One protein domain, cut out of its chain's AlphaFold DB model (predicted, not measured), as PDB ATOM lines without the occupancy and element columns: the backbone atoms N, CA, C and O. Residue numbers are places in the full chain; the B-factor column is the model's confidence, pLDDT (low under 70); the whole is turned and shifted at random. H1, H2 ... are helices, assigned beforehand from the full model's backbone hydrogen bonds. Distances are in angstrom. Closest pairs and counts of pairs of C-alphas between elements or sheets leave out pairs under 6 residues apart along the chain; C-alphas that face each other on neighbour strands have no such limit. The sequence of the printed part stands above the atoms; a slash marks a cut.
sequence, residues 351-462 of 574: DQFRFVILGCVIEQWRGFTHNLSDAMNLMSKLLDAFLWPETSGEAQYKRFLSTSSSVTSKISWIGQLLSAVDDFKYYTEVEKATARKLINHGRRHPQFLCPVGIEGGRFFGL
ATOM      1  N   ASP A 351     -49.360  12.155  48.124       80.88
ATOM      2  CA  ASP A 351     -49.888  13.508  47.896       80.88
ATOM      3  C   ASP A 351     -49.797  14.398  49.140       80.88
ATOM      4  O   ASP A 351     -49.763  15.621  49.043       80.88
ATOM      5  N   GLN A 352     -49.744  13.825  50.335       83.25
ATOM      6  CA  GLN A 352     -49.459  14.591  51.541       83.25
ATOM      7  C   GLN A 352     -47.941  14.777  51.730       83.25
ATOM      8  O   GLN A 352     -47.483  15.808  52.224       83.25
ATOM      9  N   PHE A 353     -47.133  13.821  51.270       86.56
ATOM     10  CA  PHE A 353     -45.683  13.813  51.435       86.56
ATOM     11  C   PHE A 353     -45.003  14.964  50.689       86.56
ATOM     12  O   PHE A 353     -44.060  15.557  51.210       86.56
ATOM     13  N   ARG A 354     -45.527  15.385  49.531       89.62
ATOM     14  CA  ARG A 354     -45.058  16.604  48.838       89.62
ATOM     15  C   ARG A 354     -45.124  17.867  49.714       89.62
ATOM     16  O   ARG A 354     -44.263  18.726  49.559       89.62
ATOM     17  N   PHE A 355     -46.061  17.972  50.668       90.12
ATOM     18  CA  PHE A 355     -46.098  19.087  51.628       90.12
ATOM     19  C   PHE A 355     -44.951  19.013  52.640       90.12
ATOM     20  O   PHE A 355     -44.379  20.041  52.999       90.12
ATOM     21  N   VAL A 356     -44.564  17.803  53.052       89.56
ATOM     22  CA  VAL A 356     -43.383  17.581  53.900       89.56
ATOM     23  C   VAL A 356     -42.114  17.984  53.145       89.56
ATOM     24  O   VAL A 356     -41.322  18.770  53.659       89.56
ATOM     25  N   ILE A 357     -41.951  17.534  51.895       89.75
ATOM     26  CA  ILE A 357     -40.814  17.923  51.039       89.75
ATOM     27  C   ILE A 357     -40.776  19.440  50.832       89.75
ATOM     28  O   ILE A 357     -39.712  20.046  50.957       89.75
ATOM     29  N   LEU A 358     -41.926  20.069  50.578       90.12
ATOM     30  CA  LEU A 358     -42.037  21.522  50.466       90.12
ATOM     31  C   LEU A 358     -41.552  22.220  51.742       90.12
ATOM     32  O   LEU A 358     -40.775  23.167  51.656       90.12
ATOM     33  N   GLY A 359     -41.930  21.713  52.915       89.81
ATOM     34  CA  GLY A 359     -41.408  22.180  54.197       89.81
ATOM     35  C   GLY A 359     -39.887  22.085  54.303       89.81
ATOM     36  O   GLY A 359     -39.242  23.067  54.668       89.81
ATOM     37  N   CYS A 360     -39.303  20.946  53.921       88.50
ATOM     38  CA  CYS A 360     -37.849  20.763  53.903       88.50
ATOM     39  C   CYS A 360     -37.144  21.773  52.979       88.50
ATOM     40  O   CYS A 360     -36.071  22.261  53.321       88.50
ATOM     41  N   VAL A 361     -37.736  22.101  51.822       87.31
ATOM     42  CA  VAL A 361     -37.187  23.084  50.869       87.31
ATOM     43  C   VAL A 361     -37.306  24.514  51.400       87.31
ATOM     44  O   VAL A 361     -36.320  25.248  51.382       87.31
ATOM     45  N   ILE A 362     -38.479  24.907  51.907       87.25
ATOM     46  CA  ILE A 362     -38.727  26.253  52.458       87.25
ATOM     47  C   ILE A 362     -37.770  26.550  53.612       87.25
ATOM     48  O   ILE A 362     -37.269  27.663  53.759       87.25
ATOM     49  N   GLU A 363     -37.478  25.541  54.421       86.06
ATOM     50  CA  GLU A 363     -36.546  25.652  55.533       86.06
ATOM     51  C   GLU A 363     -35.113  26.000  55.098       86.06
ATOM     52  O   GLU A 363     -34.403  26.712  55.808       86.06
ATOM     53  N   GLN A 364     -34.696  25.589  53.897       80.50
ATOM     54  CA  GLN A 364     -33.401  25.975  53.323       80.50
ATOM     55  C   GLN A 364     -33.368  27.443  52.864       80.50
ATOM     56  O   GLN A 364     -32.303  27.967  52.542       80.50
ATOM     57  N   TRP A 365     -34.514  28.132  52.827       80.44
ATOM     58  CA  TRP A 365     -34.625  29.546  52.444       80.44
ATOM     59  C   TRP A 365     -34.658  30.494  53.645       80.44
ATOM     60  O   TRP A 365     -34.966  31.683  53.490       80.44
ATOM     61  N   ARG A 366     -34.349  29.992  54.847       70.62
ATOM     62  CA  ARG A 366     -34.214  30.812  56.056       70.62
ATOM     63  C   ARG A 366     -33.302  32.016  55.788       70.62
ATOM     64  O   ARG A 366     -32.182  31.865  55.306       70.62
ATOM     65  N   GLY A 367     -33.812  33.212  56.088       69.94
ATOM     66  CA  GLY A 367     -33.145  34.495  55.830       69.94
ATOM     67  C   GLY A 367     -33.614  35.235  54.569       69.94
ATOM     68  O   GLY A 367     -33.383  36.434  54.480       69.94
ATOM     69  N   PHE A 368     -34.312  34.569  53.639       70.69
ATOM     70  CA  PHE A 368     -34.908  35.195  52.442       70.69
ATOM     71  C   PHE A 368     -36.437  35.266  52.486       70.69
ATOM     72  O   PHE A 368     -37.043  36.073  51.790       70.69
ATOM     73  N   THR A 369     -37.065  34.414  53.296       74.62
ATOM     74  CA  THR A 369     -38.509  34.437  53.555       74.62
ATOM     75  C   THR A 369     -38.724  34.583  55.058       74.62
ATOM     76  O   THR A 369     -38.066  33.898  55.846       74.62
ATOM     77  N   HIS A 370     -39.583  35.519  55.471       71.56
ATOM     78  CA  HIS A 370     -39.811  35.805  56.891       71.56
ATOM     79  C   HIS A 370     -40.867  34.877  57.488       71.56
ATOM     80  O   HIS A 370     -40.773  34.490  58.654       71.56
ATOM     81  N   ASN A 371     -41.867  34.498  56.693       81.81
ATOM     82  CA  ASN A 371     -42.940  33.609  57.110       81.81
ATOM     83  C   ASN A 371     -43.271  32.566  56.021       81.81
ATOM     84  O   ASN A 371     -42.815  32.649  54.880       81.81
ATOM     85  N   LEU A 372     -44.082  31.565  56.387       83.69
ATOM     86  CA  LEU A 372     -44.526  30.520  55.459       83.69
ATOM     87  C   LEU A 372     -45.319  31.099  54.277       83.69
ATOM     88  O   LEU A 372     -45.162  30.635  53.152       83.69
ATOM     89  N   SER A 373     -46.143  32.119  54.511       85.31
ATOM     90  CA  SER A 373     -46.952  32.751  53.466       85.31
ATOM     91  C   SER A 373     -46.091  33.394  52.375       85.31
ATOM     92  O   SER A 373     -46.436  33.281  51.202       85.31
ATOM     93  N   ASP A 374     -44.951  33.993  52.723       83.62
ATOM     94  CA  ASP A 374     -44.010  34.590  51.770       83.62
ATOM     95  C   ASP A 374     -43.396  33.514  50.869       83.62
ATOM     96  O   ASP A 374     -43.335  33.674  49.649       83.62
ATOM     97  N   ALA A 375     -42.991  32.387  51.463       85.38
ATOM     98  CA  ALA A 375     -42.431  31.254  50.733       85.38
ATOM     99  C   ALA A 375     -43.465  30.594  49.803       85.38
ATOM    100  O   ALA A 375     -43.154  30.263  48.658       85.38
ATOM    101  N   MET A 376     -44.711  30.459  50.267       86.69
ATOM    102  CA  MET A 376     -45.823  29.956  49.454       86.69
ATOM    103  C   MET A 376     -46.160  30.914  48.303       86.69
ATOM    104  O   MET A 376     -46.345  30.475  47.171       86.69
ATOM    105  N   ASN A 377     -46.186  32.225  48.562       86.81
ATOM    106  CA  ASN A 377     -46.437  33.251  47.547       86.81
ATOM    107  C   ASN A 377     -45.346  33.248  46.469       86.81
ATOM    108  O   ASN A 377     -45.645  33.278  45.279       86.81
ATOM    109  N   LEU A 378     -44.079  33.139  46.867       84.12
ATOM    110  CA  LEU A 378     -42.971  33.009  45.928       84.12
ATOM    111  C   LEU A 378     -43.141  31.800  45.001       84.12
ATOM    112  O   LEU A 378     -43.005  31.941  43.787       84.12
ATOM    113  N   MET A 379     -43.434  30.624  45.556       86.88
ATOM    114  CA  MET A 379     -43.646  29.419  44.752       86.88
ATOM    115  C   MET A 379     -44.866  29.542  43.839       86.88
ATOM    116  O   MET A 379     -44.814  29.086  42.700       86.88
ATOM    117  N   SER A 380     -45.928  30.213  44.294       87.12
ATOM    118  CA  SER A 380     -47.082  30.537  43.450       87.12
ATOM    119  C   SER A 380     -46.672  31.426  42.276       87.12
ATOM    120  O   SER A 380     -47.021  31.129  41.142       87.12
ATOM    121  N   LYS A 381     -45.866  32.469  42.511       85.06
ATOM    122  CA  LYS A 381     -45.353  33.336  41.438       85.06
ATOM    123  C   LYS A 381     -44.418  32.601  40.481       85.06
ATOM    124  O   LYS A 381     -44.401  32.908  39.292       85.06
ATOM    125  N   LEU A 382     -43.633  31.650  40.988       82.75
ATOM    126  CA  LEU A 382     -42.791  30.786  40.165       82.75
ATOM    127  C   LEU A 382     -43.658  29.917  39.243       82.75
ATOM    128  O   LEU A 382     -43.368  29.819  38.052       82.75
ATOM    129  N   LEU A 383     -44.732  29.326  39.775       84.06
ATOM    130  CA  LEU A 383     -45.704  28.568  38.990       84.06
ATOM    131  C   LEU A 383     -46.379  29.456  37.935       84.06
ATOM    132  O   LEU A 383     -46.373  29.094  36.761       84.06
ATOM    133  N   ASP A 384     -46.861  30.641  38.316       82.19
ATOM    134  CA  ASP A 384     -47.463  31.606  37.385       82.19
ATOM    135  C   ASP A 384     -46.490  31.980  36.254       82.19
ATOM    136  O   ASP A 384     -46.884  32.055  35.092       82.19
ATOM    137  N   ALA A 385     -45.200  32.156  36.560       76.81
ATOM    138  CA  ALA A 385     -44.172  32.450  35.561       76.81
ATOM    139  C   ALA A 385     -43.930  31.284  34.585       76.81
ATOM    140  O   ALA A 385     -43.676  31.520  33.403       76.81
ATOM    141  N   PHE A 386     -44.029  30.032  35.047       74.88
ATOM    142  CA  PHE A 386     -43.956  28.860  34.170       74.88
ATOM    143  C   PHE A 386     -45.207  28.695  33.296       74.88
ATOM    144  O   PHE A 386     -45.078  28.225  32.168       74.88
ATOM    145  N   LEU A 387     -46.382  29.105  33.786       72.69
ATOM    146  CA  LEU A 387     -47.670  29.037  33.077       72.69
ATOM    147  C   LEU A 387     -47.950  30.258  32.175       72.69
ATOM    148  O   LEU A 387     -48.813  30.207  31.296       72.69
ATOM    149  N   TRP A 388     -47.207  31.353  32.345       66.06
ATOM    150  CA  TRP A 388     -47.347  32.594  31.571       66.06
ATOM    151  C   TRP A 388     -47.354  32.422  30.034       66.06
ATOM    152  O   TRP A 388     -48.183  33.044  29.370       66.06
ATOM    153  N   PRO A 389     -46.504  31.578  29.413       58.38
ATOM    154  CA  PRO A 389     -46.517  31.408  27.959       58.38
ATOM    155  C   PRO A 389     -47.697  30.574  27.440       58.38
ATOM    156  O   PRO A 389     -48.004  30.651  26.253       58.38
ATOM    157  N   GLU A 390     -48.372  29.790  28.289       53.91
ATOM    158  CA  GLU A 390     -49.594  29.065  27.902       53.91
ATOM    159  C   GLU A 390     -50.805  30.007  27.800       53.91
ATOM    160  O   GLU A 390     -51.729  29.754  27.031       53.91
ATOM    161  N   THR A 391     -50.782  31.124  28.533       51.72
ATOM    162  CA  THR A 391     -51.879  32.102  28.590       51.72
ATOM    163  C   THR A 391     -51.738  33.248  27.585       51.72
ATOM    164  O   THR A 391     -52.749  33.842  27.212       51.72
ATOM    165  N   SER A 392     -50.527  33.550  27.099       54.00
ATOM    166  CA  SER A 392     -50.276  34.680  26.185       54.00
ATOM    167  C   SER A 392     -50.421  34.362  24.688       54.00
ATOM    168  O   SER A 392     -50.450  35.284  23.876       54.00
ATOM    169  N   GLY A 393     -50.538  33.088  24.288       52.44
ATOM    170  CA  GLY A 393     -50.810  32.687  22.895       52.44
ATOM    171  C   GLY A 393     -49.693  32.982  21.877       52.44
ATOM    172  O   GLY A 393     -49.891  32.801  20.674       52.44
ATOM    173  N   GLU A 394     -48.510  33.421  22.319       55.88
ATOM    174  CA  GLU A 394     -47.413  33.820  21.432       55.88
ATOM    175  C   GLU A 394     -46.589  32.612  20.944       55.88
ATOM    176  O   GLU A 394     -45.854  31.959  21.687       55.88
ATOM    177  N   ALA A 395     -46.656  32.340  19.637       52.72
ATOM    178  CA  ALA A 395     -46.022  31.192  18.976       52.72
ATOM    179  C   ALA A 395     -44.474  31.167  19.022       52.72
ATOM    180  O   ALA A 395     -43.865  30.174  18.610       52.72
ATOM    181  N   GLN A 396     -43.826  32.226  19.523       55.75
ATOM    182  CA  GLN A 396     -42.366  32.381  19.557       55.75
ATOM    183  C   GLN A 396     -41.683  31.529  20.648       55.75
ATOM    184  O   GLN A 396     -40.471  31.325  20.610       55.75
ATOM    185  N   TYR A 397     -42.456  30.948  21.573       57.09
ATOM    186  CA  TYR A 397     -41.942  30.243  22.753       57.09
ATOM    187  C   TYR A 397     -42.133  28.717  22.734       57.09
ATOM    188  O   TYR A 397     -42.051  28.078  23.779       57.09
ATOM    189  N   LYS A 398     -42.323  28.085  21.564       56.00
ATOM    190  CA  LYS A 398     -42.548  26.621  21.448       56.00
ATOM    191  C   LYS A 398     -41.545  25.751  22.224       56.00
ATOM    192  O   LYS A 398     -41.945  24.762  22.829       56.00
ATOM    193  N   ARG A 399     -40.258  26.127  22.245       56.09
ATOM    194  CA  ARG A 399     -39.212  25.401  22.991       56.09
ATOM    195  C   ARG A 399     -39.337  25.590  24.508       56.09
ATOM    196  O   ARG A 399     -39.142  24.639  25.257       56.09
ATOM    197  N   PHE A 400     -39.716  26.790  24.950       59.22
ATOM    198  CA  PHE A 400     -40.003  27.075  26.356       59.22
ATOM    199  C   PHE A 400     -41.266  26.337  26.818       59.22
ATOM    200  O   PHE A 400     -41.243  25.731  27.879       59.22
ATOM    201  N   LEU A 401     -42.317  26.271  25.993       60.12
ATOM    202  CA  LEU A 401     -43.554  25.531  26.279       60.12
ATOM    203  C   LEU A 401     -43.296  24.032  26.525       60.12
ATOM    204  O   LEU A 401     -43.742  23.485  27.535       60.12
ATOM    205  N   SER A 402     -42.489  23.376  25.683       61.50
ATOM    206  CA  SER A 402     -42.128  21.961  25.884       61.50
ATOM    207  C   SER A 402     -41.304  21.709  27.154       61.50
ATOM    208  O   SER A 402     -41.455  20.678  27.801       61.50
ATOM    209  N   THR A 403     -40.437  22.649  27.539       65.25
ATOM    210  CA  THR A 403     -39.644  22.530  28.772       65.25
ATOM    211  C   THR A 403     -40.478  22.875  30.006       65.25
ATOM    212  O   THR A 403     -40.388  22.175  31.007       65.25
ATOM    213  N   SER A 404     -41.334  23.896  29.928       67.88
ATOM    214  CA  SER A 404     -42.217  24.324  31.017       67.88
ATOM    215  C   SER A 404     -43.200  23.224  31.409       67.88
ATOM    216  O   SER A 404     -43.245  22.865  32.577       67.88
ATOM    217  N   SER A 405     -43.857  22.586  30.437       70.75
ATOM    218  CA  SER A 405     -44.761  21.448  30.664       70.75
ATOM    219  C   SER A 405     -44.050  20.221  31.250       70.75
ATOM    220  O   SER A 405     -44.628  19.489  32.053       70.75
ATOM    221  N   SER A 406     -42.773  20.003  30.920       76.88
ATOM    222  CA  SER A 406     -41.959  18.959  31.555       76.88
ATOM    223  C   SER A 406     -41.585  19.304  33.003       76.88
ATOM    224  O   SER A 406     -41.562  18.410  33.847       76.88
ATOM    225  N   VAL A 407     -41.319  20.580  33.301       78.69
ATOM    226  CA  VAL A 407     -40.958  21.078  34.640       78.69
ATOM    227  C   VAL A 407     -42.169  21.117  35.574       78.69
ATOM    228  O   VAL A 407     -42.047  20.691  36.721       78.69
ATOM    229  N   THR A 408     -43.327  21.575  35.092       80.00
ATOM    230  CA  THR A 408     -44.586  21.653  35.854       80.00
ATOM    231  C   THR A 408     -45.323  20.315  35.935       80.00
ATOM    232  O   THR A 408     -46.245  20.170  36.736       80.00
ATOM    233  N   SER A 409     -44.902  19.309  35.161       81.00
ATOM    234  CA  SER A 409     -45.442  17.950  35.241       81.00
ATOM    235  C   SER A 409     -45.341  17.382  36.657       81.00
ATOM    236  O   SER A 409     -44.294  17.458  37.300       81.00
ATOM    237  N   LYS A 410     -46.388  16.677  37.100       77.69
ATOM    238  CA  LYS A 410     -46.396  15.931  38.372       77.69
ATOM    239  C   LYS A 410     -45.344  14.811  38.428       77.69
ATOM    240  O   LYS A 410     -45.131  14.224  39.477       77.69
ATOM    241  N   ILE A 411     -44.666  14.488  37.331       78.94
ATOM    242  CA  ILE A 411     -43.569  13.503  37.326       78.94
ATOM    243  C   ILE A 411     -42.232  14.168  37.714       78.94
ATOM    244  O   ILE A 411     -41.302  13.498  38.158       78.94
ATOM    245  N   SER A 412     -42.136  15.493  37.588       84.38
ATOM    246  CA  SER A 412     -40.964  16.279  37.970       84.38
ATOM    247  C   SER A 412     -40.976  16.606  39.464       84.38
ATOM    248  O   SER A 412     -42.019  16.932  40.033       84.38
ATOM    249  N   TRP A 413     -39.803  16.583  40.105       84.56
ATOM    250  CA  TRP A 413     -39.675  16.906  41.531       84.56
ATOM    251  C   TRP A 413     -40.133  18.339  41.847       84.56
ATOM    252  O   TRP A 413     -40.780  18.566  42.865       84.56
ATOM    253  N   ILE A 414     -39.856  19.304  40.962       85.19
ATOM    254  CA  ILE A 414     -40.295  20.696  41.136       85.19
ATOM    255  C   ILE A 414     -41.783  20.849  40.804       85.19
ATOM    256  O   ILE A 414     -42.483  21.581  41.495       85.19
ATOM    257  N   GLY A 415     -42.304  20.091  39.834       85.81
ATOM    258  CA  GLY A 415     -43.736  20.049  39.533       85.81
ATOM    259  C   GLY A 415     -44.571  19.496  40.692       85.81
ATOM    260  O   GLY A 415     -45.652  20.008  40.967       85.81
ATOM    261  N   GLN A 416     -44.044  18.529  41.451       88.19
ATOM    262  CA  GLN A 416     -44.662  18.050  42.696       88.19
ATOM    263  C   GLN A 416     -44.758  19.147  43.768       88.19
ATOM    264  O   GLN A 416     -45.795  19.283  44.419       88.19
ATOM    265  N   LEU A 417     -43.712  19.967  43.922       89.81
ATOM    266  CA  LEU A 417     -43.713  21.103  44.851       89.81
ATOM    267  C   LEU A 417     -44.680  22.206  44.411       89.81
ATOM    268  O   LEU A 417     -45.430  22.728  45.231       89.81
ATOM    269  N   LEU A 418     -44.683  22.542  43.119       88.88
ATOM    270  CA  LEU A 418     -45.584  23.552  42.568       88.88
ATOM    271  C   LEU A 418     -47.047  23.103  42.648       88.88
ATOM    272  O   LEU A 418     -47.899  23.886  43.052       88.88
ATOM    273  N   SER A 419     -47.330  21.828  42.365       87.31
ATOM    274  CA  SER A 419     -48.670  21.256  42.531       87.31
ATOM    275  C   SER A 419     -49.124  21.269  43.988       87.31
ATOM    276  O   SER A 419     -50.306  21.470  44.232       87.31
ATOM    277  N   ALA A 420     -48.225  21.081  44.961       89.94
ATOM    278  CA  ALA A 420     -48.580  21.203  46.376       89.94
ATOM    279  C   ALA A 420     -49.022  22.635  46.724       89.94
ATOM    280  O   ALA A 420     -49.984  22.826  47.464       89.94
ATOM    281  N   VAL A 421     -48.335  23.643  46.178       89.75
ATOM    282  CA  VAL A 421     -48.658  25.062  46.395       89.75
ATOM    283  C   VAL A 421     -49.970  25.452  45.720       89.75
ATOM    284  O   VAL A 421     -50.772  26.158  46.333       89.75
ATOM    285  N   ASP A 422     -50.212  24.964  44.504       88.69
ATOM    286  CA  ASP A 422     -51.474  25.186  43.795       88.69
ATOM    287  C   ASP A 422     -52.649  24.524  44.530       88.69
ATOM    288  O   ASP A 422     -53.639  25.183  44.842       88.69
ATOM    289  N   ASP A 423     -52.500  23.263  44.941       87.31
ATOM    290  CA  ASP A 423     -53.534  22.547  45.691       87.31
ATOM    291  C   ASP A 423     -53.845  23.250  47.028       87.31
ATOM    292  O   ASP A 423     -55.011  23.444  47.377       87.31
ATOM    293  N   PHE A 424     -52.819  23.741  47.736       87.69
ATOM    294  CA  PHE A 424     -52.985  24.495  48.987       87.69
ATOM    295  C   PHE A 424     -53.887  25.734  48.836       87.69
ATOM    296  O   PHE A 424     -54.576  26.118  49.786       87.69
ATOM    297  N   LYS A 425     -53.908  26.364  47.654       84.88
ATOM    298  CA  LYS A 425     -54.738  27.543  47.365       84.88
ATOM    299  C   LYS A 425     -56.231  27.214  47.397       84.88
ATOM    300  O   LYS A 425     -57.019  28.026  47.885       84.88
ATOM    301  N   TYR A 426     -56.605  26.032  46.907       84.50
ATOM    302  CA  TYR A 426     -57.997  25.593  46.771       84.50
ATOM    303  C   TYR A 426     -58.494  24.736  47.942       84.50
ATOM    304  O   TYR A 426     -59.691  24.474  48.037       84.50
ATOM    305  N   TYR A 427     -57.604  24.327  48.845       84.19
ATOM    306  CA  TYR A 427     -57.955  23.567  50.042       84.19
ATOM    307  C   TYR A 427     -58.890  24.335  50.991       84.19
ATOM    308  O   TYR A 427     -58.788  25.555  51.185       84.19
ATOM    309  N   THR A 428     -59.786  23.582  51.628       82.69
ATOM    310  CA  THR A 428     -60.604  24.028  52.761       82.69
ATOM    311  C   THR A 428     -59.722  24.383  53.961       82.69
ATOM    312  O   THR A 428     -58.552  24.010  54.032       82.69
ATOM    313  N   GLU A 429     -60.264  25.099  54.948       77.62
ATOM    314  CA  GLU A 429     -59.473  25.497  56.124       77.62
ATOM    315  C   GLU A 429     -58.959  24.304  56.947       77.62
ATOM    316  O   GLU A 429     -57.846  24.361  57.476       77.62
ATOM    317  N   VAL A 430     -59.709  23.195  56.981       71.94
ATOM    318  CA  VAL A 430     -59.283  21.933  57.611       71.94
ATOM    319  C   VAL A 430     -58.102  21.327  56.850       71.94
ATOM    320  O   VAL A 430     -57.058  21.054  57.442       71.94
ATOM    321  N   GLU A 431     -58.215  21.198  55.527       79.88
ATOM    322  CA  GLU A 431     -57.147  20.661  54.672       79.88
ATOM    323  C   GLU A 431     -55.886  21.541  54.724       79.88
ATOM    324  O   GLU A 431     -54.767  21.035  54.824       79.88
ATOM    325  N   LYS A 432     -56.043  22.871  54.755       84.44
ATOM    326  CA  LYS A 432     -54.934  23.818  54.953       84.44
ATOM    327  C   LYS A 432     -54.290  23.686  56.327       84.44
ATOM    328  O   LYS A 432     -53.082  23.888  56.449       84.44
ATOM    329  N   ALA A 433     -55.055  23.413  57.385       81.12
ATOM    330  CA  ALA A 433     -54.498  23.187  58.718       81.12
ATOM    331  C   ALA A 433     -53.618  21.926  58.736       81.12
ATOM    332  O   ALA A 433     -52.473  21.993  59.188       81.12
ATOM    333  N   THR A 434     -54.096  20.826  58.151       80.81
ATOM    334  CA  THR A 434     -53.326  19.584  57.978       80.81
ATOM    335  C   THR A 434     -52.076  19.811  57.125       80.81
ATOM    336  O   THR A 434     -50.969  19.483  57.549       80.81
ATOM    337  N   ALA A 435     -52.211  20.462  55.965       86.56
ATOM    338  CA  ALA A 435     -51.080  20.781  55.098       86.56
ATOM    339  C   ALA A 435     -50.036  21.668  55.802       86.56
ATOM    340  O   ALA A 435     -48.838  21.418  55.686       86.56
ATOM    341  N   ARG A 436     -50.460  22.655  56.608       88.12
ATOM    342  CA  ARG A 436     -49.548  23.470  57.432       88.12
ATOM    343  C   ARG A 436     -48.787  22.634  58.461       88.12
ATOM    344  O   ARG A 436     -47.588  22.857  58.627       88.12
ATOM    345  N   LYS A 437     -49.443  21.676  59.132       84.69
ATOM    346  CA  LYS A 437     -48.773  20.745  60.060       84.69
ATOM    347  C   LYS A 437     -47.702  19.924  59.330       84.69
ATOM    348  O   LYS A 437     -46.553  19.929  59.761       84.69
ATOM    349  N   LEU A 438     -48.027  19.360  58.165       86.88
ATOM    350  CA  LEU A 438     -47.088  18.595  57.329       86.88
ATOM    351  C   LEU A 438     -45.897  19.435  56.833       86.88
ATOM    352  O   LEU A 438     -44.751  18.991  56.905       86.88
ATOM    353  N   ILE A 439     -46.138  20.672  56.389       89.19
ATOM    354  CA  ILE A 439     -45.070  21.606  56.007       89.19
ATOM    355  C   ILE A 439     -44.166  21.895  57.211       89.19
ATOM    356  O   ILE A 439     -42.943  21.812  57.112       89.19
ATOM    357  N   ASN A 440     -44.742  22.197  58.376       87.56
ATOM    358  CA  ASN A 440     -43.969  22.450  59.592       87.56
ATOM    359  C   ASN A 440     -43.229  21.200  60.096       87.56
ATOM    360  O   ASN A 440     -42.164  21.322  60.700       87.56
ATOM    361  N   HIS A 441     -43.755  20.001  59.844       85.50
ATOM    362  CA  HIS A 441     -43.039  18.751  60.066       85.50
ATOM    363  C   HIS A 441     -41.787  18.677  59.186       85.50
ATOM    364  O   HIS A 441     -40.686  18.533  59.712       85.50
ATOM    365  N   GLY A 442     -41.913  18.906  57.875       86.94
ATOM    366  CA  GLY A 442     -40.763  18.969  56.965       86.94
ATOM    367  C   GLY A 442     -39.727  20.023  57.363       86.94
ATOM    368  O   GLY A 442     -38.528  19.755  57.377       86.94
ATOM    369  N   ARG A 443     -40.179  21.202  57.803       86.31
ATOM    370  CA  ARG A 443     -39.290  22.270  58.292       86.31
ATOM    371  C   ARG A 443     -38.489  21.894  59.537       86.31
ATOM    372  O   ARG A 443     -37.427  22.456  59.757       86.31
ATOM    373  N   ARG A 444     -38.966  20.961  60.363       85.25
ATOM    374  CA  ARG A 444     -38.196  20.432  61.504       85.25
ATOM    375  C   ARG A 444     -37.169  19.376  61.084       85.25
ATOM    376  O   ARG A 444     -36.284  19.049  61.872       85.25
ATOM    377  N   HIS A 445     -37.271  18.871  59.854       86.06
ATOM    378  CA  HIS A 445     -36.431  17.806  59.311       86.06
ATOM    379  C   HIS A 445     -35.796  18.151  57.941       86.06
ATOM    380  O   HIS A 445     -35.794  17.301  57.043       86.06
ATOM    381  N   PRO A 446     -35.200  19.349  57.744       83.44
ATOM    382  CA  PRO A 446     -34.618  19.754  56.457       83.44
ATOM    383  C   PRO A 446     -33.501  18.825  55.966       83.44
ATOM    384  O   PRO A 446     -33.285  18.693  54.758       83.44
ATOM    385  N   GLN A 447     -32.830  18.136  56.896       82.62
ATOM    386  CA  GLN A 447     -31.772  17.165  56.630       82.62
ATOM    387  C   GLN A 447     -32.224  15.967  55.790       82.62
ATOM    388  O   GLN A 447     -31.385  15.248  55.256       82.62
ATOM    389  N   PHE A 448     -33.538  15.749  55.662       83.88
ATOM    390  CA  PHE A 448     -34.092  14.707  54.807       83.88
ATOM    391  C   PHE A 448     -33.722  14.909  53.328       83.88
ATOM    392  O   PHE A 448     -33.461  13.937  52.626       83.88
ATOM    393  N   LEU A 449     -33.679  16.163  52.857       80.12
ATOM    394  CA  LEU A 449     -33.347  16.484  51.465       80.12
ATOM    395  C   LEU A 449     -31.881  16.856  51.258       80.12
ATOM    396  O   LEU A 449     -31.330  16.589  50.193       80.12
ATOM    397  N   CYS A 450     -31.255  17.507  52.239       70.81
ATOM    398  CA  CYS A 450     -29.878  17.965  52.114       70.81
ATOM    399  C   CYS A 450     -29.114  17.732  53.425       70.81
ATOM    400  O   CYS A 450     -29.528  18.265  54.454       70.81
ATOM    401  N   PRO A 451     -28.012  16.958  53.420       70.44
ATOM    402  CA  PRO A 451     -27.182  16.753  54.602       70.44
ATOM    403  C   PRO A 451     -26.675  18.067  55.208       70.44
ATOM    404  O   PRO A 451     -26.393  19.035  54.500       70.44
ATOM    405  N   VAL A 452     -26.499  18.077  56.531       62.47
ATOM    406  CA  VAL A 452     -25.957  19.227  57.266       62.47
ATOM    407  C   VAL A 452     -24.569  19.586  56.720       62.47
ATOM    408  O   VAL A 452     -23.681  18.740  56.685       62.47
ATOM    409  N   GLY A 453     -24.383  20.843  56.306       58.12
ATOM    410  CA  GLY A 453     -23.095  21.374  55.839       58.12
ATOM    411  C   GLY A 453     -22.927  21.461  54.318       58.12
ATOM    412  O   GLY A 453     -21.970  22.079  53.861       58.12
ATOM    413  N   ILE A 454     -23.859  20.918  53.529       59.31
ATOM    414  CA  ILE A 454     -23.940  21.232  52.100       59.31
ATOM    415  C   ILE A 454     -24.823  22.470  51.977       59.31
ATOM    416  O   ILE A 454     -26.041  22.391  52.122       59.31
ATOM    417  N   GLU A 455     -24.221  23.632  51.721       57.16
ATOM    418  CA  GLU A 455     -24.969  24.809  51.273       57.16
ATOM    419  C   GLU A 455     -25.459  24.551  49.842       57.16
ATOM    420  O   GLU A 455     -24.919  25.071  48.867       57.16
ATOM    421  N   GLY A 456     -26.463  23.680  49.699       54.66
ATOM    422  CA  GLY A 456     -27.209  23.554  48.456       54.66
ATOM    423  C   GLY A 456     -27.659  24.947  48.021       54.66
ATOM    424  O   GLY A 456     -27.995  25.778  48.868       54.66
ATOM    425  N   GLY A 457     -27.607  25.222  46.714       59.22
ATOM    426  CA  GLY A 457     -27.913  26.540  46.157       59.22
ATOM    427  C   GLY A 457     -29.225  27.082  46.722       59.22
ATOM    428  O   GLY A 457     -30.307  26.627  46.347       59.22
ATOM    429  N   ARG A 458     -29.115  28.039  47.652       69.06
ATOM    430  CA  ARG A 458     -30.258  28.638  48.345       69.06
ATOM    431  C   ARG A 458     -31.211  29.192  47.296       69.06
ATOM    432  O   ARG A 458     -30.770  29.732  46.279       69.06
ATOM    433  N   PHE A 459     -32.514  29.030  47.518       72.12
ATOM    434  CA  PHE A 459     -33.525  29.544  46.592       72.12
ATOM    435  C   PHE A 459     -33.341  28.988  45.161       72.12
ATOM    436  O   PHE A 459     -33.369  29.732  44.187       72.12
ATOM    437  N   PHE A 460     -33.041  27.689  45.023       76.00
ATOM    438  CA  PHE A 460     -32.712  27.045  43.737       76.00
ATOM    439  C   PHE A 460     -31.554  27.718  42.971       76.00
ATOM    440  O   PHE A 460     -31.476  27.645  41.747       76.00
ATOM    441  N   GLY A 461     -30.667  28.415  43.686       73.25
ATOM    442  CA  GLY A 461     -29.587  29.207  43.108       73.25
ATOM    443  C   GLY A 461     -30.011  30.577  42.567       73.25
ATOM    444  O   GLY A 461     -29.151  31.288  42.053       73.25
ATOM    445  N   LEU A 462     -31.277  30.997  42.698       75.69
ATOM    446  CA  LEU A 462     -31.722  32.335  42.265       75.69
ATOM    447  C   LEU A 462     -31.271  33.448  43.215       75.69
ATOM    448  O   LEU A 462     -31.338  34.619  42.852       75.69
TER     449      LEU A 462
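What this domain is: This is residues 351 to 462 of the 574 residues of an uncharacterized protein of Lomentospora prolificans (UniProt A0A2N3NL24). H4 and H5 fold back on each other as a V with H1 set between them at its open end, and H4 also crosses the base of a helical hairpin, H2 and H3, whose tip, residues 391 to 396, sticks out free. From H5 a long loop leads to the tiny helix H6, near H1. The printed part has 112 residues with six named helices, H1 to H6 in that order, no named strand, and is all helix. It is compact, with a radius of gyration of the C-alphas of 14.9 A and spans of 45 by 36 by 26 A.

Where its parts are: Find C-alpha 351 at (-49.888, 13.508, 47.896), where H1 begins; it runs to residue 363. H2, residues 372 to 391, runs 27.9 A, with a kink of 33 degrees near residue 385. H3 is residues 395 to 408; H4, residues 413 to 426, runs 20.9 A. H5, residues 429 to 444, runs 22.5 A, ending at (-38.196, 20.432, 61.504). H6 is residues 458 to 461.

How they stand to each other: Begin at the hub, H4, which touches H1 about perpendicular at 76 degrees, closest at C-alphas 358 and 417, 5.9 A. H4 touches H2 at 76 degrees too, C-alphas 383 and 418 being closest at 6.2 A. H1 touches H5 at a steep tilt of 50 degrees, C-alphas 359 and 439 being closest at 4.1 A. Every O i to N i+4 pair is within hydrogen-bond range in H5, but 7 of 9 in H1, 13 of 16 in H2, 8 of 10 in H3 and 9 of 10 in H4; H6 is too short for one.

The domain as a whole: The C-alphas of Ala 395 and Val 452, the two farthest apart, are 44.9 A apart. The printed part has no cut, and the link from H5 to H6 is long. Look for pLDDT under 70 at residue 367, residues 388 to 404 and residues 452 to 458.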